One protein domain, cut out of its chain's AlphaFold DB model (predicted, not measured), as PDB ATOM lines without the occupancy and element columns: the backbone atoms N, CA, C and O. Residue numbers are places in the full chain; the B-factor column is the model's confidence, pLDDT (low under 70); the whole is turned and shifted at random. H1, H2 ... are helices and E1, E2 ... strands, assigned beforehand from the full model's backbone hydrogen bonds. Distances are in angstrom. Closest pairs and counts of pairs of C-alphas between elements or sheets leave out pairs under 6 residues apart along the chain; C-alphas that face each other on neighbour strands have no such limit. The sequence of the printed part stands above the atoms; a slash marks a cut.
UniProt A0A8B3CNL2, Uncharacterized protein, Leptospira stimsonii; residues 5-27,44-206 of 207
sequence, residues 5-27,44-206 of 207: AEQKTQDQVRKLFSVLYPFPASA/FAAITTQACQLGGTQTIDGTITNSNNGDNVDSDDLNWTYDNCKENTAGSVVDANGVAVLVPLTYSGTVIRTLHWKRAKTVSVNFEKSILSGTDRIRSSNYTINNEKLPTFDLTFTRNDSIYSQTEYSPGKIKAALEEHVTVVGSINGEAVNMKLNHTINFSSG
ATOM      1  N   ALA A   5      71.375  10.937 107.315       62.75
ATOM      2  CA  ALA A   5      70.216  10.204 107.826       62.75
ATOM      3  C   ALA A   5      69.000  11.122 108.044       62.75
ATOM      4  O   ALA A   5      67.915  10.825 107.557       62.75
ATOM      5  N   GLU A   6      69.201  12.286 108.669       66.62
ATOM      6  CA  GLU A   6      68.143  13.278 108.893       66.62
ATOM      7  C   GLU A   6      67.552  13.772 107.565       66.62
ATOM      8  O   GLU A   6      66.335  13.880 107.413       66.62
ATOM      9  N   GLN A   7      68.411  14.006 106.569       68.38
ATOM     10  CA  GLN A   7      67.972  14.441 105.246       68.38
ATOM     11  C   GLN A   7      67.186  13.350 104.506       68.38
ATOM     12  O   GLN A   7      66.139  13.635 103.928       68.38
ATOM     13  N   LYS A   8      67.620  12.087 104.603       71.25
ATOM     14  CA  LYS A   8      66.877  10.940 104.064       71.25
ATOM     15  C   LYS A   8      65.490  10.810 104.700       71.25
ATOM     16  O   LYS A   8      64.515  10.595 103.982       71.25
ATOM     17  N   THR A   9      65.390  10.968 106.018       72.38
ATOM     18  CA  THR A   9      64.116  10.900 106.747       72.38
ATOM     19  C   THR A   9      63.187  12.045 106.343       72.38
ATOM     20  O   THR A   9      62.012  11.812 106.067       72.38
ATOM     21  N   GLN A  10      63.702  13.268 106.176       68.75
ATOM     22  CA  GLN A  10      62.914  14.393 105.654       68.75
ATOM     23  C   GLN A  10      62.424  14.169 104.215       68.75
ATOM     24  O   GLN A  10      61.273  14.483 103.903       68.75
ATOM     25  N   ASP A  11      63.248  13.593 103.338       71.69
ATOM     26  CA  ASP A  11      62.840  13.276 101.965       71.69
ATOM     27  C   ASP A  11      61.778  12.165 101.925       71.69
ATOM     28  O   ASP A  11      60.843  12.227 101.123       71.69
ATOM     29  N   GLN A  12      61.844  11.194 102.841       71.38
ATOM     30  CA  GLN A  12      60.792  10.189 103.016       71.38
ATOM     31  C   GLN A  12      59.476  10.800 103.501       71.38
ATOM     32  O   GLN A  12      58.424  10.431 102.981       71.38
ATOM     33  N   VAL A  13      59.511  11.763 104.432       69.56
ATOM     34  CA  VAL A  13      58.308  12.504 104.855       69.56
ATOM     35  C   VAL A  13      57.706  13.270 103.680       69.56
ATOM     36  O   VAL A  13      56.496  13.215 103.483       69.56
ATOM     37  N   ARG A  14      58.525  13.942 102.861       69.00
ATOM     38  CA  ARG A  14      58.046  14.653 101.663       69.00
ATOM     39  C   ARG A  14      57.408  13.702 100.651       69.00
ATOM     40  O   ARG A  14      56.327  14.006 100.156       69.00
ATOM     41  N   LYS A  15      58.033  12.545 100.392       69.25
ATOM     42  CA  LYS A  15      57.474  11.494  99.525       69.25
ATOM     43  C   LYS A  15      56.156  10.955 100.084       69.25
ATOM     44  O   LYS A  15      55.223  10.790  99.319       69.25
ATOM     45  N   LEU A  16      56.056  10.709 101.393       70.06
ATOM     46  CA  LEU A  16      54.818  10.273 102.059       70.06
ATOM     47  C   LEU A  16      53.719  11.336 101.982       70.06
ATOM     48  O   LEU A  16      52.565  11.021 101.715       70.06
ATOM     49  N   PHE A  17      54.069  12.599 102.185       67.88
ATOM     50  CA  PHE A  17      53.120  13.698 102.114       67.88
ATOM     51  C   PHE A  17      52.551  13.873 100.697       67.88
ATOM     52  O   PHE A  17      51.339  13.994 100.541       67.88
ATOM     53  N   SER A  18      53.391  13.799  99.657       61.88
ATOM     54  CA  SER A  18      52.956  13.970  98.261       61.88
ATOM     55  C   SER A  18      52.090  12.829  97.715       61.88
ATOM     56  O   SER A  18      51.441  12.998  96.682       61.88
ATOM     57  N   VAL A  19      52.071  11.676  98.393       59.56
ATOM     58  CA  VAL A  19      51.346  10.469  97.965       59.56
ATOM     59  C   VAL A  19      50.191  10.054  98.877       59.56
ATOM     60  O   VAL A  19      49.358   9.268  98.434       59.56
ATOM     61  N   LEU A  20      50.145  10.518 100.135       60.22
ATOM     62  CA  LEU A  20      49.049  10.265 101.093       60.22
ATOM     63  C   LEU A  20      47.930  11.305 101.017       60.22
ATOM     64  O   LEU A  20      46.821  11.040 101.489       60.22
ATOM     65  N   TYR A  21      48.224  12.449 100.401       57.56
ATOM     66  CA  TYR A  21      47.256  13.479 100.041       57.56
ATOM     67  C   TYR A  21      47.180  13.659  98.515       57.56
ATOM     68  O   TYR A  21      47.363  14.772  98.019       57.56
ATOM     69  N   PRO A  22      46.969  12.571  97.748       46.69
ATOM     70  CA  PRO A  22      46.744  12.682  96.325       46.69
ATOM     71  C   PRO A  22      45.363  13.293  96.074       46.69
ATOM     72  O   PRO A  22      44.435  13.114  96.860       46.69
ATOM     73  N   PHE A  23      45.241  14.001  94.956       40.19
ATOM     74  CA  PHE A  23      43.977  14.467  94.383       40.19
ATOM     75  C   PHE A  23      42.930  13.326  94.405       40.19
ATOM     76  O   PHE A  23      43.146  12.332  93.713       40.19
ATOM     77  N   PRO A  24      41.821  13.393  95.174       32.75
ATOM     78  CA  PRO A  24      40.745  12.423  95.012       32.75
ATOM     79  C   PRO A  24      40.154  12.520  93.604       32.75
ATOM     80  O   PRO A  24      39.798  13.606  93.136       32.75
ATOM     81  N   ALA A  25      39.993  11.377  92.944       29.20
ATOM     82  CA  ALA A  25      39.018  11.268  91.877       29.20
ATOM     83  C   ALA A  25      37.617  11.519  92.440       29.20
ATOM     84  O   ALA A  25      37.295  11.065  93.538       29.20
ATOM     85  N   SER A  26      36.822  12.269  91.677       31.03
ATOM     86  CA  SER A  26      35.429  12.662  91.928       31.03
ATOM     87  C   SER A  26      34.671  11.813  92.962       31.03
ATOM     88  O   SER A  26      34.506  10.607  92.774       31.03
ATOM     89  N   ALA A  27      34.058  12.466  93.954       28.64
ATOM     90  CA  ALA A  27      33.064  11.849  94.841       28.64
ATOM     91  C   ALA A  27      31.720  11.545  94.130       28.64
ATOM     92  O   ALA A  27      30.758  11.117  94.769       28.64
ATOM     93  N   PHE A  44      40.132  19.127 100.242       63.66
ATOM     94  CA  PHE A  44      39.555  19.104 101.579       63.66
ATOM     95  C   PHE A  44      38.091  18.631 101.560       63.66
ATOM     96  O   PHE A  44      37.302  19.024 102.419       63.66
ATOM     97  N   ALA A  45      37.661  17.890 100.535       60.06
ATOM     98  CA  ALA A  45      36.323  17.305 100.489       60.06
ATOM     99  C   ALA A  45      36.146  16.199 101.545       60.06
ATOM    100  O   ALA A  45      37.111  15.623 102.047       60.06
ATOM    101  N   ALA A  46      34.886  15.924 101.893       51.88
ATOM    102  CA  ALA A  46      34.535  14.925 102.895       51.88
ATOM    103  C   ALA A  46      35.000  13.518 102.493       51.88
ATOM    104  O   ALA A  46      35.030  13.158 101.318       51.88
ATOM    105  N   ILE A  47      35.317  12.718 103.505       64.19
ATOM    106  CA  ILE A  47      35.852  11.368 103.355       64.19
ATOM    107  C   ILE A  47      34.718  10.394 103.069       64.19
ATOM    108  O   ILE A  47      33.812  10.234 103.890       64.19
ATOM    109  N   THR A  48      34.795   9.709 101.933       58.72
ATOM    110  CA  THR A  48      33.841   8.667 101.551       58.72
ATOM    111  C   THR A  48      34.559   7.451 100.996       58.72
ATOM    112  O   THR A  48      35.556   7.570 100.289       58.72
ATOM    113  N   THR A  49      34.029   6.271 101.295       60.12
ATOM    114  CA  THR A  49      34.453   5.009 100.689       60.12
ATOM    115  C   THR A  49      34.077   4.993  99.208       60.12
ATOM    116  O   THR A  49      32.938   5.320  98.870       60.12
ATOM    117  N   GLN A  50      34.992   4.591  98.320       63.16
ATOM    118  CA  GLN A  50      34.720   4.548  96.879       63.16
ATOM    119  C   GLN A  50      35.536   3.479  96.141       63.16
ATOM    120  O   GLN A  50      36.583   3.028  96.601       63.16
ATOM    121  N   ALA A  51      35.042   3.066  94.971       68.31
ATOM    122  CA  ALA A  51      35.872   2.352  94.007       68.31
ATOM    123  C   ALA A  51      36.957   3.301  93.482       68.31
ATOM    124  O   ALA A  51      36.674   4.476  93.240       68.31
ATOM    125  N   CYS A  52      38.169   2.785  93.283       74.81
ATOM    126  CA  CYS A  52      39.280   3.629  92.862       74.81
ATOM    127  C   CYS A  52      39.165   3.999  91.379       74.81
ATOM    128  O   CYS A  52      38.724   3.173  90.570       74.81
ATOM    129  N   GLN A  53      39.567   5.218  90.999       70.62
ATOM    130  CA  GLN A  53      39.302   5.783  89.664       70.62
ATOM    131  C   GLN A  53      39.736   4.880  88.511       70.62
ATOM    132  O   GLN A  53      39.039   4.775  87.503       70.62
ATOM    133  N   LEU A  54      40.907   4.259  88.645       72.69
ATOM    134  CA  LEU A  54      41.551   3.462  87.601       72.69
ATOM    135  C   LEU A  54      41.490   1.953  87.902       72.69
ATOM    136  O   LEU A  54      42.179   1.159  87.256       72.69
ATOM    137  N   GLY A  55      40.663   1.552  88.870       78.50
ATOM    138  CA  GLY A  55      40.454   0.167  89.291       78.50
ATOM    139  C   GLY A  55      41.097  -0.179  90.635       78.50
ATOM    140  O   GLY A  55      41.898   0.578  91.173       78.50
ATOM    141  N   GLY A  56      40.734  -1.343  91.171       84.19
ATOM    142  CA  GLY A  56      41.032  -1.717  92.557       84.19
ATOM    143  C   GLY A  56      39.963  -1.216  93.527       84.19
ATOM    144  O   GLY A  56      38.928  -0.688  93.109       84.19
ATOM    145  N   THR A  57      40.194  -1.414  94.824       83.81
ATOM    146  CA  THR A  57      39.209  -1.067  95.857       83.81
ATOM    147  C   THR A  57      39.831  -0.355  97.047       83.81
ATOM    148  O   THR A  57      40.997  -0.563  97.390       83.81
ATOM    149  N   GLN A  58      39.015   0.486  97.676       85.38
ATOM    150  CA  GLN A  58      39.296   1.142  98.938       85.38
ATOM    151  C   GLN A  58      38.135   0.860  99.895       85.38
ATOM    152  O   GLN A  58      36.971   1.009  99.520       85.38
ATOM    153  N   THR A  59      38.442   0.489 101.136       83.94
ATOM    154  CA  THR A  59      37.462   0.390 102.224       83.94
ATOM    155  C   THR A  59      37.869   1.281 103.389       83.94
ATOM    156  O   THR A  59      39.054   1.534 103.606       83.94
ATOM    157  N   ILE A  60      36.875   1.792 104.113       85.69
ATOM    158  CA  ILE A  60      37.058   2.620 105.303       85.69
ATOM    159  C   ILE A  60      36.196   2.007 106.400       85.69
ATOM    160  O   ILE A  60      34.970   2.035 106.301       85.69
ATOM    161  N   ASP A  61      36.843   1.479 107.432       87.56
ATOM    162  CA  ASP A  61      36.179   0.897 108.593       87.56
ATOM    163  C   ASP A  61      36.397   1.793 109.816       87.56
ATOM    164  O   ASP A  61      37.534   2.085 110.194       87.56
ATOM    165  N   GLY A  62      35.305   2.229 110.443       85.69
ATOM    166  CA  GLY A  62      35.322   3.079 111.630       85.69
ATOM    167  C   GLY A  62      34.124   4.025 111.689       85.69
ATOM    168  O   GLY A  62      33.194   3.918 110.891       85.69
ATOM    169  N   THR A  63      34.132   4.940 112.660       86.12
ATOM    170  CA  THR A  63      33.066   5.938 112.831       86.12
ATOM    171  C   THR A  63      33.587   7.317 112.474       86.12
ATOM    172  O   THR A  63      34.542   7.784 113.083       86.12
ATOM    173  N   ILE A  64      32.914   7.975 111.531       83.50
ATOM    174  CA  ILE A  64      33.190   9.361 111.155       83.50
ATOM    175  C   ILE A  64      32.031  10.220 111.645       83.50
ATOM    176  O   ILE A  64      30.894  10.048 111.203       83.50
ATOM    177  N   THR A  65      32.322  11.174 112.523       84.75
ATOM    178  CA  THR A  65      31.378  12.235 112.861       84.75
ATOM    179  C   THR A  65      31.594  13.384 111.895       84.75
ATOM    180  O   THR A  65      32.663  13.987 111.844       84.75
ATOM    181  N   ASN A  66      30.566  13.690 111.114       80.69
ATOM    182  CA  ASN A  66      30.598  14.762 110.137       80.69
ATOM    183  C   ASN A  66      29.453  15.738 110.421       80.69
ATOM    184  O   ASN A  66      28.299  15.329 110.556       80.69
ATOM    185  N   SER A  67      29.769  17.028 110.511       75.88
ATOM    186  CA  SER A  67      28.767  18.090 110.593       75.88
ATOM    187  C   SER A  67      29.037  19.192 109.574       75.88
ATOM    188  O   SER A  67      30.159  19.364 109.091       75.88
ATOM    189  N   ASN A  68      27.987  19.955 109.252       75.88
ATOM    190  CA  ASN A  68      28.036  21.033 108.262       75.88
ATOM    191  C   ASN A  68      28.533  20.536 106.888       75.88
ATOM    192  O   ASN A  68      29.441  21.109 106.302       75.88
ATOM    193  N   ASN A  69      27.956  19.438 106.383       70.50
ATOM    194  CA  ASN A  69      28.250  18.877 105.054       70.50
ATOM    195  C   ASN A  69      29.748  18.619 104.771       70.50
ATOM    196  O   ASN A  69      30.229  18.853 103.662       70.50
ATOM    197  N   GLY A  70      30.499  18.127 105.755       69.94
ATOM    198  CA  GLY A  70      31.929  17.838 105.619       69.94
ATOM    199  C   GLY A  70      32.847  18.945 106.094       69.94
ATOM    200  O   GLY A  70      34.057  18.773 106.016       69.94
ATOM    201  N   ASP A  71      32.309  20.059 106.590       81.06
ATOM    202  CA  ASP A  71      33.137  21.162 107.074       81.06
ATOM    203  C   ASP A  71      33.724  20.910 108.460       81.06
ATOM    204  O   ASP A  71      34.675  21.578 108.841       81.06
ATOM    205  N   ASN A  72      33.179  19.978 109.241       84.25
ATOM    206  CA  ASN A  72      33.820  19.533 110.474       84.25
ATOM    207  C   ASN A  72      33.796  18.015 110.482       84.25
ATOM    208  O   ASN A  72      32.721  17.412 110.399       84.25
ATOM    209  N   VAL A  73      34.978  17.429 110.574       83.81
ATOM    210  CA  VAL A  73      35.171  15.989 110.559       83.81
ATOM    211  C   VAL A  73      35.971  15.619 111.790       83.81
ATOM    212  O   VAL A  73      37.060  16.148 112.020       83.81
ATOM    213  N   ASP A  74      35.398  14.707 112.560       88.25
ATOM    214  CA  ASP A  74      36.013  14.120 113.733       88.25
ATOM    215  C   ASP A  74      35.945  12.599 113.620       88.25
ATOM    216  O   ASP A  74      34.892  12.029 113.306       88.25
ATOM    217  N   SER A  75      37.085  11.945 113.792       86.06
ATOM    218  CA  SER A  75      37.191  10.507 113.667       86.06
ATOM    219  C   SER A  75      38.452   9.979 114.326       86.06
ATOM    220  O   SER A  75      39.550  10.438 114.020       86.06
ATOM    221  N   ASP A  76      38.303   8.903 115.090       90.88
ATOM    222  CA  ASP A  76      39.423   8.178 115.678       90.88
ATOM    223  C   ASP A  76      39.661   6.847 114.966       90.88
ATOM    224  O   ASP A  76      38.737   6.060 114.760       90.88
ATOM    225  N   ASP A  77      40.924   6.600 114.621       90.56
ATOM    226  CA  ASP A  77      41.464   5.298 114.224       90.56
ATOM    227  C   ASP A  77      40.681   4.581 113.104       90.56
ATOM    228  O   ASP A  77      40.429   3.377 113.163       90.56
ATOM    229  N   LEU A  78      40.340   5.312 112.037       88.38
ATOM    230  CA  LEU A  78      39.772   4.735 110.819       88.38
ATOM    231  C   LEU A  78      40.765   3.796 110.154       88.38
ATOM    232  O   LEU A  78      41.872   4.210 109.808       88.38
ATOM    233  N   ASN A  79      40.332   2.581 109.846       90.44
ATOM    234  CA  ASN A  79      41.107   1.656 109.036       90.44
ATOM    235  C   ASN A  79      40.783   1.866 107.562       90.44
ATOM    236  O   ASN A  79      39.709   1.506 107.089       90.44
ATOM    237  N   TRP A  80      41.732   2.439 106.833       89.50
ATOM    238  CA  TRP A  80      41.665   2.593 105.389       89.50
ATOM    239  C   TRP A  80      42.434   1.455 104.745       89.50
ATOM    240  O   TRP A  80      43.658   1.393 104.860       89.50
ATOM    241  N   THR A  81      41.732   0.556 104.068       90.31
ATOM    242  CA  THR A  81      42.361  -0.561 103.363       90.31
ATOM    243  C   THR A  81      42.314  -0.314 101.870       90.31
ATOM    244  O   THR A  81      41.257  -0.041 101.310       90.31
ATOM    245  N   TYR A  82      43.473  -0.427 101.233       89.25
ATOM    246  CA  TYR A  82      43.633  -0.339  99.795       89.25
ATOM    247  C   TYR A  82      44.015  -1.713  99.254       89.25
ATOM    248  O   TYR A  82      45.008  -2.308  99.687       89.25
ATOM    249  N   ASP A  83      43.250  -2.198  98.282       90.25
ATOM    250  CA  ASP A  83      43.578  -3.394  97.514       90.25
ATOM    251  C   ASP A  83      43.788  -3.007  96.053       90.25
ATOM    252  O   ASP A  83      42.829  -2.805  95.295       90.25
ATOM    253  N   ASN A  84      45.067  -2.862  95.685       89.50
ATOM    254  CA  ASN A  84      45.517  -2.493  94.345       89.50
ATOM    255  C   ASN A  84      44.765  -1.277  93.787       89.50
ATOM    256  O   ASN A  84      44.416  -1.236  92.607       89.50
ATOM    257  N   CYS A  85      44.501  -0.305  94.657       84.06
ATOM    258  CA  CYS A  85      43.731   0.889  94.367       84.06
ATOM    259  C   CYS A  85      44.529   1.812  93.450       84.06
ATOM    260  O   CYS A  85      45.593   2.299  93.829       84.06
ATOM    261  N   LYS A  86      44.040   2.042  92.236       82.38
ATOM    262  CA  LYS A  86      44.707   2.867  91.233       82.38
ATOM    263  C   LYS A  86      44.014   4.215  91.115       82.38
ATOM    264  O   LYS A  86      42.825   4.274  90.805       82.38
ATOM    265  N   GLU A  87      44.778   5.283  91.291       74.94
ATOM    266  CA  GLU A  87      44.289   6.663  91.254       74.94
ATOM    267  C   GLU A  87      45.248   7.553  90.468       74.94
ATOM    268  O   GLU A  87      46.461   7.322  90.448       74.94
ATOM    269  N   ASN A  88      44.721   8.613  89.856       67.06
ATOM    270  CA  ASN A  88      45.570   9.702  89.390       67.06
ATOM    271  C   ASN A  88      45.907  10.622  90.558       67.06
ATOM    272  O   ASN A  88      45.026  11.155  91.219       67.06
ATOM    273  N   THR A  89      47.193  10.863  90.777       60.53
ATOM    274  CA  THR A  89      47.674  11.760  91.826       60.53
ATOM    275  C   THR A  89      48.237  13.030  91.215       60.53
ATOM    276  O   THR A  89      49.232  12.978  90.492       60.53
ATOM    277  N   ALA A  90      47.631  14.176  91.529       50.16
ATOM    278  CA  ALA A  90      48.245  15.482  91.304       50.16
ATOM    279  C   ALA A  90      49.068  15.866  92.542       50.16
ATOM    280  O   ALA A  90      48.590  15.718  93.664       50.16
ATOM    281  N   GLY A  91      50.294  16.356  92.348       50.03
ATOM    282  CA  GLY A  91      51.163  16.834  93.437       50.03
ATOM    283  C   GLY A  91      52.378  15.953  93.733       50.03
ATOM    284  O   GLY A  91      53.290  16.391  94.429       50.03
ATOM    285  N   SER A  92      52.452  14.753  93.149       49.69
ATOM    286  CA  SER A  92      53.686  13.951  93.158       49.69
ATOM    287  C   SER A  92      54.733  14.464  92.161       49.69
ATOM    288  O   SER A  92      55.926  14.255  92.369       49.69
ATOM    289  N   VAL A  93      54.301  15.138  91.089       56.97
ATOM    290  CA  VAL A  93      55.163  15.699  90.038       56.97
ATOM    291  C   VAL A  93      54.597  17.051  89.597       56.97
ATOM    292  O   VAL A  93      53.378  17.220  89.536       56.97
ATOM    293  N   VAL A  94      55.477  18.007  89.291       57.72
ATOM    294  CA  VAL A  94      55.132  19.286  88.654       57.72
ATOM    295  C   VAL A  94      55.869  19.427  87.321       57.72
ATOM    296  O   VAL A  94      56.937  18.839  87.139       57.72
ATOM    297  N   ASP A  95      55.299  20.180  86.384       58.91
ATOM    298  CA  ASP A  95      55.941  20.515  85.116       58.91
ATOM    299  C   ASP A  95      57.023  21.603  85.289       58.91
ATOM    300  O   ASP A  95      57.293  22.083  86.393       58.91
ATOM    301  N   ALA A  96      57.646  22.017  84.180       58.91
ATOM    302  CA  ALA A  96      58.685  23.052  84.180       58.91
ATOM    303  C   ALA A  96      58.204  24.428  84.690       58.91
ATOM    304  O   ALA A  96      59.033  25.269  85.038       58.91
ATOM    305  N   ASN A  97      56.890  24.655  84.753       59.91
ATOM    306  CA  ASN A  97      56.261  25.883  85.233       59.91
ATOM    307  C   ASN A  97      55.707  25.738  86.663       59.91
ATOM    308  O   ASN A  97      55.065  26.660  87.169       59.91
ATOM    309  N   GLY A  98      55.940  24.598  87.326       58.31
ATOM    310  CA  GLY A  98      55.443  24.334  88.676       58.31
ATOM    311  C   GLY A  98      53.956  23.973  88.735       58.31
ATOM    312  O   GLY A  98      53.347  24.082  89.802       58.31
ATOM    313  N   VAL A  99      53.357  23.564  87.612       64.62
ATOM    314  CA  VAL A  99      51.971  23.081  87.543       64.62
ATOM    315  C   VAL A  99      51.939  21.588  87.850       64.62
ATOM    316  O   VAL A  99      52.732  20.826  87.305       64.62
ATOM    317  N   ALA A 100      51.019  21.151  88.708       63.69
ATOM    318  CA  ALA A 100      50.855  19.742  89.043       63.69
ATOM    319  C   ALA A 100      50.558  18.887  87.804       63.69
ATOM    320  O   ALA A 100      49.619  19.156  87.054       63.69
ATOM    321  N   VAL A 101      51.324  17.809  87.644       61.75
ATOM    322  CA  VAL A 101      51.111  16.777  86.629       61.75
ATOM    323  C   VAL A 101      50.442  15.580  87.287       61.75
ATOM    324  O   VAL A 101      50.802  15.173  88.395       61.75
ATOM    325  N   LEU A 102      49.460  15.016  86.595       65.81
ATOM    326  CA  LEU A 102      48.746  13.833  87.046       65.81
ATOM    327  C   LEU A 102      49.550  12.584  86.710       65.81
ATOM    328  O   LEU A 102      49.894  12.347  85.552       65.81
ATOM    329  N   VAL A 103      49.838  11.791  87.737       65.56
ATOM    330  CA  VAL A 103      50.574  10.535  87.602       65.56
ATOM    331  C   VAL A 103      49.723   9.401  88.169       65.56
ATOM    332  O   VAL A 103      49.246   9.524  89.300       65.56
ATOM    333  N   PRO A 104      49.521   8.300  87.426       73.56
ATOM    334  CA  PRO A 104      48.820   7.142  87.955       73.56
ATOM    335  C   PRO A 104      49.682   6.460  89.022       73.56
ATOM    336  O   PRO A 104      50.821   6.067  88.756       73.56
ATOM    337  N   LEU A 105      49.130   6.297  90.221       78.06
ATOM    338  CA  LEU A 105      49.735   5.558  91.326       78.06
ATOM    339  C   LEU A 105      48.849   4.369  91.704       78.06
ATOM    340  O   LEU A 105      47.627   4.428  91.594       78.06
ATOM    341  N   THR A 106      49.478   3.274  92.132       86.12
ATOM    342  CA  THR A 106      48.793   2.101  92.695       86.12
ATOM    343  C   THR A 106      49.098   1.996  94.182       86.12
ATOM    344  O   THR A 106      50.269   1.921  94.549       86.12
ATOM    345  N   TYR A 107      48.065   1.940  95.012       87.00
ATOM    346  CA  TYR A 107      48.137   1.851  96.464       87.00
ATOM    347  C   TYR A 107      47.669   0.487  96.954       87.00
ATOM    348  O   TYR A 107      46.614   0.005  96.538       87.00
ATOM    349  N   SER A 108      48.414  -0.098  97.888       92.06
ATOM    350  CA  SER A 108      48.000  -1.320  98.581       92.06
ATOM    351  C   SER A 108      48.390  -1.280 100.058       92.06
ATOM    352  O   SER A 108      49.358  -0.624 100.443       92.06
ATOM    353  N   GLY A 109      47.656  -2.014 100.891       93.19
ATOM    354  CA  GLY A 109      47.899  -2.123 102.331       93.19
ATOM    355  C   GLY A 109      46.912  -1.309 103.162       93.19
ATOM    356  O   GLY A 109      45.896  -0.833 102.661       93.19
ATOM    357  N   THR A 110      47.206  -1.167 104.452       93.06
ATOM    358  CA  THR A 110      46.298  -0.535 105.413       93.06
ATOM    359  C   THR A 110      46.932   0.707 106.008       93.06
ATOM    360  O   THR A 110      48.107   0.720 106.380       93.06
ATOM    361  N   VAL A 111      46.128   1.750 106.130       91.44
ATOM    362  CA  VAL A 111      46.484   3.008 106.762       91.44
ATOM    363  C   VAL A 111      45.475   3.288 107.868       91.44
ATOM    364  O   VAL A 111      44.276   3.290 107.618       91.44
ATOM    365  N   ILE A 112      45.950   3.538 109.084       93.31
ATOM    366  CA  ILE A 112      45.097   3.945 110.204       93.31
ATOM    367  C   ILE A 112      45.115   5.469 110.279       93.31
ATOM    368  O   ILE A 112      46.197   6.049 110.425       93.31
ATOM    369  N   ARG A 113      43.948   6.114 110.177       90.38
ATOM    370  CA  ARG A 113      43.808   7.577 110.176       90.38
ATOM    371  C   ARG A 113      42.977   8.086 111.351       90.38
ATOM    372  O   ARG A 113      41.885   7.590 111.594       90.38
ATOM    373  N   THR A 114      43.472   9.114 112.026       91.44
ATOM    374  CA  THR A 114      42.755   9.873 113.063       91.44
ATOM    375  C   THR A 114      42.644  11.314 112.587       91.44
ATOM    376  O   THR A 114      43.653  11.915 112.223       91.44
ATOM    377  N   LEU A 115      41.437  11.861 112.536       88.31
ATOM    378  CA  LEU A 115      41.114  13.083 111.812       88.31
ATOM    379  C   LEU A 115      40.324  14.017 112.714       88.31
ATOM    380  O   LEU A 115      39.215  13.682 113.113       88.31
ATOM    381  N   HIS A 116      40.853  15.210 112.956       92.44
ATOM    382  CA  HIS A 116      40.128  16.269 113.654       92.44
ATOM    383  C   HIS A 116      40.359  17.571 112.910       92.44
ATOM    384  O   HIS A 116      41.377  18.240 113.100       92.44
ATOM    385  N   TRP A 117      39.440  17.927 112.020       88.50
ATOM    386  CA  TRP A 117      39.617  19.101 111.177       88.50
ATOM    387  C   TRP A 117      38.340  19.881 110.943       88.50
ATOM    388  O   TRP A 117      37.218  19.376 111.009       88.50
ATOM    389  N   LYS A 118      38.563  21.159 110.651       90.69
ATOM    390  CA  LYS A 118      37.556  22.132 110.290       90.69
ATOM    391  C   LYS A 118      37.933  22.787 108.971       90.69
ATOM    392  O   LYS A 118      39.073  23.206 108.773       90.69
ATOM    393  N   ARG A 119      36.943  22.922 108.100       87.12
ATOM    394  CA  ARG A 119      37.015  23.650 106.845       87.12
ATOM    395  C   ARG A 119      36.114  24.873 106.914       87.12
ATOM    396  O   ARG A 119      34.936  24.771 107.242       87.12
ATOM    397  N   ALA A 120      36.655  26.036 106.578       88.88
ATOM    398  CA  ALA A 120      35.863  27.220 106.273       88.88
ATOM    399  C   ALA A 120      35.771  27.368 104.754       88.88
ATOM    400  O   ALA A 120      36.801  27.466 104.085       88.88
ATOM    401  N   LYS A 121      34.550  27.374 104.212       84.50
ATOM    402  CA  LYS A 121      34.296  27.420 102.772       84.50
ATOM    403  C   LYS A 121      33.633  28.737 102.362       84.50
ATOM    404  O   LYS A 121      32.631  29.139 102.947       84.50
ATOM    405  N   THR A 122      34.145  29.357 101.304       85.50
ATOM    406  CA  THR A 122      33.534  30.498 100.615       85.50
ATOM    407  C   THR A 122      33.311  30.121  99.158       85.50
ATOM    408  O   THR A 122      34.260  29.756  98.470       85.50
ATOM    409  N   VAL A 123      32.072  30.226  98.675       81.88
ATOM    410  CA  VAL A 123      31.716  29.927  97.280       81.88
ATOM    411  C   VAL A 123      31.015  31.126  96.657       81.88
ATOM    412  O   VAL A 123      30.123  31.723  97.257       81.88
ATOM    413  N   SER A 124      31.413  31.464  95.437       79.50
ATOM    414  CA  SER A 124      30.736  32.395  94.537       79.50
ATOM    415  C   SER A 124      30.829  31.855  93.105       79.50
ATOM    416  O   SER A 124      31.552  30.893  92.873       79.50
ATOM    417  N   VAL A 125      30.106  32.460  92.157       76.25
ATOM    418  CA  VAL A 125      29.830  31.914  90.809       76.25
ATOM    419  C   VAL A 125      30.996  31.132  90.183       76.25
ATOM    420  O   VAL A 125      30.809  29.972  89.839       76.25
ATOM    421  N   ASN A 126      32.192  31.728  90.095       74.31
ATOM    422  CA  ASN A 126      33.380  31.097  89.498       74.31
ATOM    423  C   ASN A 126      34.557  30.978  90.481       74.31
ATOM    424  O   ASN A 126      35.708  30.878  90.063       74.31
ATOM    425  N   PHE A 127      34.291  31.073  91.783       81.00
ATOM    426  CA  PHE A 127      35.341  31.073  92.789       81.00
ATOM    427  C   PHE A 127      34.946  30.254  94.008       81.00
ATOM    428  O   PHE A 127      33.933  30.526  94.654       81.00
ATOM    429  N   GLU A 128      35.805  29.307  94.360       83.31
ATOM    430  CA  GLU A 128      35.725  28.550  95.599       83.31
ATOM    431  C   GLU A 128      37.014  28.760  96.393       83.31
ATOM    432  O   GLU A 128      38.112  28.605  95.869       83.31
ATOM    433  N   LYS A 129      36.886  29.083  97.681       87.56
ATOM    434  CA  LYS A 129      37.993  29.090  98.634       87.56
ATOM    435  C   LYS A 129      37.652  28.201  99.809       87.56
ATOM    436  O   LYS A 129      36.582  28.330 100.396       87.56
ATOM    437  N   SER A 130      38.578  27.333 100.175       86.31
ATOM    438  CA  SER A 130      38.504  26.517 101.376       86.31
ATOM    439  C   SER A 130      39.743  26.741 102.222       86.31
ATOM    440  O   SER A 130      40.852  26.749 101.700       86.31
ATOM    441  N   ILE A 131      39.549  26.924 103.522       91.19
ATOM    442  CA  ILE A 131      40.625  27.026 104.506       91.19
ATOM    443  C   ILE A 131      40.499  25.826 105.433       91.19
ATOM    444  O   ILE A 131      39.432  25.637 106.015       91.19
ATOM    445  N   LEU A 132      41.554  25.022 105.535       88.31
ATOM    446  CA  LEU A 132      41.610  23.819 106.349       88.31
ATOM    447  C   LEU A 132      42.512  24.005 107.563       88.31
ATOM    448  O   LEU A 132      43.695  24.323 107.421       88.31
ATOM    449  N   SER A 133      41.978  23.694 108.737       93.31
ATOM    450  CA  SER A 133      42.736  23.710 109.986       93.31
ATOM    451  C   SER A 133      42.416  22.457 110.789       93.31
ATOM    452  O   SER A 133      41.256  22.051 110.879       93.31
ATOM    453  N   GLY A 134      43.433  21.832 111.373       93.19
ATOM    454  CA  GLY A 134      43.249  20.613 112.160       93.19
ATOM    455  C   GLY A 134      44.370  19.600 111.999       93.19
ATOM    456  O   GLY A 134      45.441  19.912 111.476       93.19
ATOM    457  N   THR A 135      44.115  18.383 112.463       92.75
ATOM    458  CA  THR A 135      45.069  17.278 112.467       92.75
ATOM    459  C   THR A 135      44.586  16.097 111.627       92.75
ATOM    460  O   THR A 135      43.407  15.746 111.622       92.75
ATOM    461  N   ASP A 136      45.533  15.466 110.939       89.12
ATOM    462  CA  ASP A 136      45.401  14.132 110.349       89.12
ATOM    463  C   ASP A 136      46.604  13.310 110.820       89.12
ATOM    464  O   ASP A 136      47.748  13.627 110.488       89.12
ATOM    465  N   ARG A 137      46.372  12.302 111.661       93.62
ATOM    466  CA  ARG A 137      47.401  11.350 112.079       93.62
ATOM    467  C   ARG A 137      47.258  10.077 111.278       93.62
ATOM    468  O   ARG A 137      46.241   9.400 111.359       93.62
ATOM    469  N   ILE A 138      48.329   9.704 110.596       92.00
ATOM    470  CA  ILE A 138      48.377   8.578 109.680       92.00
ATOM    471  C   ILE A 138      49.434   7.582 110.159       92.00
ATOM    472  O   ILE A 138      50.589   7.944 110.390       92.00
ATOM    473  N   ARG A 139      49.045   6.310 110.268       94.38
ATOM    474  CA  ARG A 139      49.917   5.201 110.670       94.38
ATOM    475  C   ARG A 139      49.856   4.054 109.676       94.38
ATOM    476  O   ARG A 139      48.772   3.674 109.240       94.38
ATOM    477  N   SER A 140      50.998   3.454 109.363       95.00
ATOM    478  CA  SER A 140      51.047   2.184 108.631       95.00
ATOM    479  C   SER A 140      52.382   1.466 108.807       95.00
ATOM    480  O   SER A 140      53.412   2.082 109.072       95.00
ATOM    481  N   SER A 141      52.367   0.148 108.610       95.62
ATOM    482  CA  SER A 141      53.549  -0.724 108.549       95.62
ATOM    483  C   SER A 141      53.600  -1.595 107.282       95.62
ATOM    484  O   SER A 141      54.571  -2.334 107.061       95.62
ATOM    485  N   ASN A 142      52.564  -1.531 106.437       94.50
ATOM    486  CA  ASN A 142      52.395  -2.384 105.258       94.50
ATOM    487  C   ASN A 142      51.962  -1.627 103.989       94.50
ATOM    488  O   ASN A 142      51.707  -2.278 102.980       94.50
ATOM    489  N   TYR A 143      51.896  -0.294 104.025       90.31
ATOM    490  CA  TYR A 143      51.482   0.503 102.875       90.31
ATOM    491  C   TYR A 143      52.517   0.468 101.745       90.31
ATOM    492  O   TYR A 143      53.726   0.600 101.975       90.31
ATOM    493  N   THR A 144      52.043   0.293 100.516       89.88
ATOM    494  CA  THR A 144      52.872   0.264  99.312       89.88
ATOM    495  C   THR A 144      52.340   1.215  98.250       89.88
ATOM    496  O   THR A 144      51.139   1.475  98.164       89.88
ATOM    497  N   ILE A 145      53.260   1.731  97.436       86.00
ATOM    498  CA  ILE A 145      52.968   2.601  96.295       86.00
ATOM    499  C   ILE A 145      53.728   2.074  95.096       86.00
ATOM    500  O   ILE A 145      54.946   1.934  95.158       86.00
ATOM    501  N   ASN A 146      53.027   1.778  94.003       86.81
ATOM    502  CA  ASN A 146      53.610   1.161  92.809       86.81
ATOM    503  C   ASN A 146      54.452  -0.080  93.158       86.81
ATOM    504  O   ASN A 146      55.532  -0.287  92.611       86.81
ATOM    505  N   ASN A 147      53.957  -0.893  94.099       86.56
ATOM    506  CA  ASN A 147      54.625  -2.069  94.673       86.56
ATOM    507  C   ASN A 147      55.893  -1.783  95.507       86.56
ATOM    508  O   ASN A 147      56.494  -2.718  96.034       86.56
ATOM    509  N   GLU A 148      56.290  -0.523  95.690       88.88
ATOM    510  CA  GLU A 148      57.351  -0.136  96.618       88.88
ATOM    511  C   GLU A 148      56.774  -0.031  98.033       88.88
ATOM    512  O   GLU A 148      55.877   0.773  98.298       88.88
ATOM    513  N   LYS A 149      57.283  -0.849  98.959       89.25
ATOM    514  CA  LYS A 149      56.878  -0.785 100.365       89.25
ATOM    515  C   LYS A 149      57.451   0.466 101.027       89.25
ATOM    516  O   LYS A 149      58.666   0.655 101.056       89.25
ATOM    517  N   LEU A 150      56.575   1.281 101.605       86.75
ATOM    518  CA  LEU A 150      56.984   2.426 102.407       86.75
ATOM    519  C   LEU A 150      57.508   1.969 103.780       86.75
ATOM    520  O   LEU A 150      57.139   0.889 104.260       86.75
ATOM    521  N   PRO A 151      58.385   2.761 104.426       89.94
ATOM    522  CA  PRO A 151      58.806   2.486 105.798       89.94
ATOM    523  C   PRO A 151      57.603   2.433 106.748       89.94
ATOM    524  O   PRO A 151      56.532   2.935 106.428       89.94
ATOM    525  N   THR A 152      57.776   1.849 107.934       94.19
ATOM    526  CA  THR A 152      56.737   1.976 108.970       94.19
ATOM    527  C   THR A 152      56.689   3.429 109.420       94.19
ATOM    528  O   THR A 152      57.740   4.020 109.656       94.19
ATOM    529  N   PHE A 153      55.504   4.015 109.534       93.75
ATOM    530  CA  PHE A 153      55.354   5.413 109.919       93.75
ATOM    531  C   PHE A 153      54.165   5.623 110.855       93.75
ATOM    532  O   PHE A 153      53.176   4.890 110.814       93.75
ATOM    533  N   ASP A 154      54.287   6.654 111.682       95.81
ATOM    534  CA  ASP A 154      53.245   7.216 112.535       95.81
ATOM    535  C   ASP A 154      53.454   8.725 112.542       95.81
ATOM    536  O   ASP A 154      54.377   9.212 113.190       95.81
ATOM    537  N   LEU A 155      52.679   9.451 111.740       93.50
ATOM    538  CA  LEU A 155      52.882  10.873 111.494       93.50
ATOM    539  C   LEU A 155      51.583  11.633 111.714       93.50
ATOM    540  O   LEU A 155      50.561  11.289 111.132       93.50
ATOM    541  N   THR A 156      51.649  12.704 112.491       93.88
ATOM    542  CA  THR A 156      50.584  13.693 112.636       93.88
ATOM    543  C   THR A 156      50.910  14.908 111.786       93.88
ATOM    544  O   THR A 156      51.938  15.560 111.977       93.88
ATOM    545  N   PHE A 157      50.006  15.221 110.867       90.12
ATOM    546  CA  PHE A 157      50.012  16.412 110.036       90.12
ATOM    547  C   PHE A 157      49.065  17.435 110.654       90.12
ATOM    548  O   PHE A 157      47.855  17.225 110.680       90.12
ATOM    549  N   THR A 158      49.607  18.546 111.138       93.31
ATOM    550  CA  THR A 158      48.829  19.670 111.664       93.31
ATOM    551  C   THR A 158      48.795  20.779 110.628       93.31
ATOM    552  O   THR A 158      49.826  21.400 110.354       93.31
ATOM    553  N   ARG A 159      47.616  21.030 110.060       90.44
ATOM    554  CA  ARG A 159      47.360  22.133 109.132       90.44
ATOM    555  C   ARG A 159      46.937  23.370 109.907       90.44
ATOM    556  O   ARG A 159      45.983  23.319 110.683       90.44
ATOM    557  N   ASN A 160      47.648  24.467 109.675       88.06
ATOM    558  CA  ASN A 160      47.362  25.773 110.256       88.06
ATOM    559  C   ASN A 160      46.887  26.699 109.139       88.06
ATOM    560  O   ASN A 160      47.680  27.459 108.591       88.06
ATOM    561  N   ASP A 161      45.607  26.587 108.797       91.00
ATOM    562  CA  ASP A 161      44.960  27.384 107.755       91.00
ATOM    563  C   ASP A 161      45.558  27.153 106.354       91.00
ATOM    564  O   ASP A 161      45.852  28.102 105.630       91.00
ATOM    565  N   SER A 162      45.715  25.886 105.946       86.44
ATOM    566  CA  SER A 162      46.010  25.558 104.543       86.44
ATOM    567  C   SER A 162      44.874  26.046 103.643       86.44
ATOM    568  O   SER A 162      43.701  25.887 103.980       86.44
ATOM    569  N   ILE A 163      45.189  26.607 102.479       89.56
ATOM    570  CA  ILE A 163      44.214  27.265 101.606       89.56
ATOM    571  C   ILE A 163      44.133  26.541 100.270       89.56
ATOM    572  O   ILE A 163      45.117  26.423  99.553       89.56
ATOM    573  N   TYR A 164      42.929  26.148  99.876       84.50
ATOM    574  CA  TYR A 164      42.620  25.774  98.504       84.50
ATOM    575  C   TYR A 164      41.777  26.874  97.867       84.50
ATOM    576  O   TYR A 164      40.733  27.236  98.409       84.50
ATOM    577  N   SER A 165      42.223  27.422  96.739       86.31
ATOM    578  CA  SER A 165      41.491  28.441  95.981       86.31
ATOM    579  C   SER A 165      41.331  28.008  94.533       86.31
ATOM    580  O   SER A 165      42.316  27.775  93.841       86.31
ATOM    581  N   GLN A 166      40.098  27.962  94.055       81.19
ATOM    582  CA  GLN A 166      39.731  27.715  92.670       81.19
ATOM    583  C   GLN A 166      39.172  29.009  92.076       81.19
ATOM    584  O   GLN A 166      38.317  29.655  92.676       81.19
ATOM    585  N   THR A 167      39.690  29.404  90.917       81.50
ATOM    586  CA  THR A 167      39.414  30.699  90.261       81.50
ATOM    587  C   THR A 167      38.859  30.559  88.849       81.50
ATOM    588  O   THR A 167      38.306  31.515  88.313       81.50
ATOM    589  N   GLU A 168      39.007  29.383  88.242       72.31
ATOM    590  CA  GLU A 168      38.377  29.046  86.972       72.31
ATOM    591  C   GLU A 168      37.882  27.613  87.006       72.31
ATOM    592  O   GLU A 168      38.529  26.720  87.573       72.31
ATOM    593  N   TYR A 169      36.715  27.444  86.392       67.56
ATOM    594  CA  TYR A 169      35.932  26.254  86.529       67.56
ATOM    595  C   TYR A 169      34.914  26.043  85.408       67.56
ATOM    596  O   TYR A 169      33.882  26.710  85.334       67.56
ATOM    597  N   SER A 170      35.178  25.057  84.563       60.31
ATOM    598  CA  SER A 170      34.207  24.479  83.638       60.31
ATOM    599  C   SER A 170      34.643  23.054  83.298       60.31
ATOM    600  O   SER A 170      35.810  22.724  83.515       60.31
ATOM    601  N   PRO A 171      33.780  22.196  82.730       53.84
ATOM    602  CA  PRO A 171      34.227  20.906  82.207       53.84
ATOM    603  C   PRO A 171      35.485  21.069  81.332       53.84
ATOM    604  O   PRO A 171      35.484  21.855  80.385       53.84
ATOM    605  N   GLY A 172      36.578  20.396  81.703       56.50
ATOM    606  CA  GLY A 172      37.875  20.466  81.014       56.50
ATOM    607  C   GLY A 172      38.779  21.667  81.348       56.50
ATOM    608  O   GLY A 172      39.930  21.677  80.914       56.50
ATOM    609  N   LYS A 173      38.325  22.650  82.141       64.62
ATOM    610  CA  LYS A 173      39.135  23.805  82.575       64.62
ATOM    611  C   LYS A 173      39.122  23.963  84.087       64.62
ATOM    612  O   LYS A 173      38.078  24.209  84.693       64.62
ATOM    613  N   ILE A 174      40.305  23.894  84.680       68.94
ATOM    614  CA  ILE A 174      40.531  24.234  86.078       68.94
ATOM    615  C   ILE A 174      41.648  25.261  86.171       68.94
ATOM    616  O   ILE A 174      42.655  25.143  85.479       68.94
ATOM    617  N   LYS A 175      41.489  26.237  87.063       76.44
ATOM    618  CA  LYS A 175      42.600  27.036  87.580       76.44
ATOM    619  C   LYS A 175      42.482  27.120  89.088       76.44
ATOM    620  O   LYS A 175      41.577  27.784  89.604       76.44
ATOM    621  N   ALA A 176      43.383  26.449  89.790       77.50
ATOM    622  CA  ALA A 176      43.371  26.406  91.243       77.50
ATOM    623  C   ALA A 176      44.778  26.461  91.838       77.50
ATOM    624  O   ALA A 176      45.763  26.166  91.164       77.50
ATOM    625  N   ALA A 177      44.853  26.810  93.116       81.19
ATOM    626  CA  ALA A 177      46.064  26.787  93.915       81.19
ATOM    627  C   ALA A 177      45.778  26.137  95.273       81.19
ATOM    628  O   ALA A 177      44.744  26.402  95.887       81.19
ATOM    629  N   LEU A 178      46.697  25.289  95.726       79.00
ATOM    630  CA  LEU A 178      46.733  24.736  97.075       79.00
ATOM    631  C   LEU A 178      47.974  25.279  97.781       79.00
ATOM    632  O   LEU A 178      49.091  24.985  97.367       79.00
ATOM    633  N   GLU A 179      47.770  26.053  98.834       83.56
ATOM    634  CA  GLU A 179      48.796  26.568  99.732       83.56
ATOM    635  C   GLU A 179      48.751  25.755 101.025       83.56
ATOM    636  O   GLU A 179      47.814  25.864 101.816       83.56
ATOM    637  N   GLU A 180      49.748  24.902 101.232       77.88
ATOM    638  CA  GLU A 180      49.833  24.050 102.415       77.88
ATOM    639  C   GLU A 180      50.718  24.700 103.482       77.88
ATOM    640  O   GLU A 180      51.855  25.092 103.206       77.88
ATOM    641  N   HIS A 181      50.211  24.742 104.717       87.19
ATOM    642  CA  HIS A 181      50.919  25.199 105.914       87.19
ATOM    643  C   HIS A 181      50.886  24.107 106.982       87.19
ATOM    644  O   HIS A 181      50.020  24.091 107.863       87.19
ATOM    645  N   VAL A 182      51.826  23.162 106.897       84.75
ATOM    646  CA  VAL A 182      51.760  21.912 107.665       84.75
ATOM    647  C   VAL A 182      52.942  21.772 108.607       84.75
ATOM    648  O   VAL A 182      54.098  21.936 108.225       84.75
ATOM    649  N   THR A 183      52.658  21.409 109.853       91.38
ATOM    650  CA  THR A 183      53.661  20.865 110.774       91.38
ATOM    651  C   THR A 183      53.497  19.354 110.834       91.38
ATOM    652  O   THR A 183      52.396  18.866 111.061       91.38
ATOM    653  N   VAL A 184      54.583  18.619 110.619       90.56
ATOM    654  CA  VAL A 184      54.608  17.157 110.655       90.56
ATOM    655  C   VAL A 184      55.414  16.714 111.862       90.56
ATOM    656  O   VAL A 184      56.586  17.075 111.986       90.56
ATOM    657  N   VAL A 185      54.799  15.921 112.733       95.25
ATOM    658  CA  VAL A 185      55.451  15.324 113.904       95.25
ATOM    659  C   VAL A 185      55.182  13.828 113.959       95.25
ATOM    660  O   VAL A 185      54.133  13.383 113.507       95.25
ATOM    661  N   GLY A 186      56.098  13.045 114.523       95.19
ATOM    662  CA  GLY A 186      55.885  11.610 114.720       95.19
ATOM    663  C   GLY A 186      57.150  10.799 114.489       95.19
ATOM    664  O   GLY A 186      58.214  11.182 114.973       95.19
ATOM    665  N   SER A 187      57.046   9.684 113.766       94.44
ATOM    666  CA  SER A 187      58.192   8.834 113.450       94.44
ATOM    667  C   SER A 187      58.103   8.097 112.111       94.44
ATOM    668  O   SER A 187      57.017   7.769 111.629       94.44
ATOM    669  N   ILE A 188      59.272   7.794 111.543       91.44
ATOM    670  CA  ILE A 188      59.471   6.882 110.409       91.44
ATOM    671  C   ILE A 188      60.541   5.862 110.803       91.44
ATOM    672  O   ILE A 188      61.634   6.239 111.203       91.44
ATOM    673  N   ASN A 189      60.239   4.563 110.709       91.62
ATOM    674  CA  ASN A 189      61.097   3.459 111.168       91.62
ATOM    675  C   ASN A 189      61.632   3.650 112.605       91.62
ATOM    676  O   ASN A 189      62.732   3.212 112.930       91.62
ATOM    677  N   GLY A 190      60.850   4.309 113.466       89.50
ATOM    678  CA  GLY A 190      61.239   4.636 114.839       89.50
ATOM    679  C   GLY A 190      62.119   5.884 114.986       89.50
ATOM    680  O   GLY A 190      62.353   6.312 116.113       89.50
ATOM    681  N   GLU A 191      62.568   6.507 113.895       92.19
ATOM    682  CA  GLU A 191      63.258   7.799 113.942       92.19
ATOM    683  C   GLU A 191      62.254   8.940 114.088       92.19
ATOM    684  O   GLU A 191      61.257   8.993 113.367       92.19
ATOM    685  N   ALA A 192      62.521   9.860 115.015       93.69
ATOM    686  CA  ALA A 192      61.644  10.991 115.279       93.69
ATOM    687  C   ALA A 192      61.612  11.980 114.102       93.69
ATOM    688  O   ALA A 192      62.640  12.339 113.531       93.69
ATOM    689  N   VAL A 193      60.416  12.478 113.799       92.19
ATOM    690  CA  VAL A 193      60.154  13.506 112.794       92.19
ATOM    691  C   VAL A 193      59.583  14.737 113.485       92.19
ATOM    692  O   VAL A 193      58.646  14.640 114.276       92.19
ATOM    693  N   ASN A 194      60.136  15.902 113.157       93.44
ATOM    694  CA  ASN A 194      59.557  17.206 113.456       93.44
ATOM    695  C   ASN A 194      59.978  18.179 112.355       93.44
ATOM    696  O   ASN A 194      61.136  18.595 112.295       93.44
ATOM    697  N   MET A 195      59.061  18.507 111.451       87.06
ATOM    698  CA  MET A 195      59.357  19.399 110.336       87.06
ATOM    699  C   MET A 195      58.161  20.252 109.936       87.06
ATOM    700  O   MET A 195      57.013  19.937 110.240       87.06
ATOM    701  N   LYS A 196      58.440  21.333 109.209       85.69
ATOM    702  CA  LYS A 196      57.422  22.185 108.596       85.69
ATOM    703  C   LYS A 196      57.465  22.029 107.083       85.69
ATOM    704  O   LYS A 196      58.540  22.079 106.487       85.69
ATOM    705  N   LEU A 197      56.298  21.858 106.482       77.50
ATOM    706  CA  LEU A 197      56.088  21.843 105.044       77.50
ATOM    707  C   LEU A 197      55.253  23.070 104.691       77.50
ATOM    708  O   LEU A 197      54.112  23.192 105.124       77.50
ATOM    709  N   ASN A 198      55.853  23.975 103.922       79.19
ATOM    710  CA  ASN A 198      55.158  25.099 103.314       79.19
ATOM    711  C   ASN A 198      55.383  25.012 101.812       79.19
ATOM    712  O   ASN A 198      56.532  25.076 101.369       79.19
ATOM    713  N   HIS A 199      54.321  24.831 101.040       70.75
ATOM    714  CA  HIS A 199      54.429  24.816  99.587       70.75
ATOM    715  C   HIS A 199      53.119  25.233  98.936       70.75
ATOM    716  O   HIS A 199      52.039  25.062  99.498       70.75
ATOM    717  N   THR A 200      53.247  25.748  97.721       74.88
ATOM    718  CA  THR A 200      52.118  26.069  96.859       74.88
ATOM    719  C   THR A 200      52.148  25.134  95.664       74.88
ATOM    720  O   THR A 200      53.191  24.962  95.034       74.88
ATOM    721  N   ILE A 201      51.011  24.524  95.354       69.94
ATOM    722  CA  ILE A 201      50.806  23.726  94.150       69.94
ATOM    723  C   ILE A 201      49.781  24.443  93.287       69.94
ATOM    724  O   ILE A 201      48.680  24.736  93.750       69.94
ATOM    725  N   ASN A 202      50.133  24.686  92.027       72.75
ATOM    726  CA  ASN A 202      49.211  25.229  91.039       72.75
ATOM    727  C   ASN A 202      48.614  24.098  90.202       72.75
ATOM    728  O   ASN A 202      49.315  23.167  89.802       72.75
ATOM    729  N   PHE A 203      47.327  24.207  89.902       70.38
ATOM    730  CA  PHE A 203      46.589  23.287  89.047       70.38
ATOM    731  C   PHE A 203      46.054  24.065  87.853       70.38
ATOM    732  O   PHE A 203      45.352  25.066  88.033       70.38
ATOM    733  N   SER A 204      46.347  23.587  86.645       66.44
ATOM    734  CA  SER A 204      45.703  24.086  85.434       66.44
ATOM    735  C   SER A 204      45.441  22.977  84.423       66.44
ATOM    736  O   SER A 204      46.315  22.142  84.198       66.44
ATOM    737  N   SER A 205      44.273  22.996  83.778       62.53
ATOM    738  CA  SER A 205      43.975  22.154  82.613       62.53
ATOM    739  C   SER A 205      43.574  23.026  81.422       62.53
ATOM    740  O   SER A 205      42.670  23.847  81.543       62.53
ATOM    741  N   GLY A 206      44.246  22.817  80.285       51.28
ATOM    742  CA  GLY A 206      43.923  23.429  78.991       51.28
ATOM    743  C   GLY A 206      44.331  24.901  78.824       51.28
ATOM    744  O   GLY A 206      44.043  25.748  79.665       51.28
TER     745      GLY A 206
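This is residues 5 to 27 and 44 to 206 of the 207 residues of an uncharacterized protein of Leptospira stimsonii (UniProt A0A8B3CNL2). One twisted sheet of eight long and short strands curls round the single helix H1 as a partly closed barrel. Its wall runs from E3 and E4, which bend sharply, through E5, E6 and E7 to E8, and comes together again where the start of E4 meets the end of E8; E1 and E2 are short strands side by side with E3, on the side away from E4. The printed part has 186 residues, with one named helix followed by eight named strands, and the class is mostly strand; the sheet is antiparallel and branched at E3. The whole is compact, with a radius of gyration of the C-alphas of 16.2 A, and spans 47 by 40 by 34 A.

The longest strand by residues is E4, residues 100 to 124, 24.4 A from first to last C-alpha. E3 is residues 72 to 94, 30.5 A; E5 is 127 to 140, 36.5 A; E6 is 153 to 170, 38.7 A; E7 is 173 to 188, 38.4 A; E8 is 191 to 205, 39.5 A, ending with C-alpha 205 at (43.975, 22.154, 82.613). E1 is residues 57 to 61 and E2 is residues 65 to 67. H1 is residues 5 to 20, 22.2 A, with C-alpha 5 at (70.216, 10.204, 107.826).

E2 to E8 form a meander, each strand the antiparallel neighbour of the one before. E3 bends by 123 degrees at residue 76 and E4 by 146 degrees at residue 103. In the hairpin E3 and E4, N 80 and O 111 are 2.8 A apart, within hydrogen-bond range. E1 and E2 lie on one side of E3 and E4 on the other side; N 59 and O 81 of E1 and E3 are 2.9 A apart, N 65 and O 74 of E2 and E3 2.8 A. Onward, these backbone pairs of neighbour strands are within hydrogen-bond range: N 118 and O 133 of E4 and E5 at 2.8 A, N 136 and O 157 of E5 and E6 at 2.9 A, N 163 and O 179 of E6 and E7 at 2.8 A, and N 184 and O 195 of E7 and E8 at 2.8 A. The closest C-alphas of E4 and E8, those of Ala 100 and Phe 203, are 5.5 A apart. H1 is on the sheet; its closest C-alphas to E3 are those of Ser 18 and Ser 92, 5.2 A, and to E8 those of Thr 9 and Val 193, 7.7 A. In H1 every O i to N i+4 pair is within hydrogen-bond range.

The C-alphas farthest apart, those of Ala 5 and Val 125, are 48.9 A apart. Residues 28 to 43 are not printed, and C-alphas 27 and 44 across this cut are 11.8 A apart. The link from E5 to E6 is long, with 12 residues; its residues 144 to 145 pair antiparallel with residues 107 to 108 of E4. The mean pLDDT of the printed part is 78.1, and 53 residues are under 70, among them 17 to 27, 44 to 51 and 88 to 103.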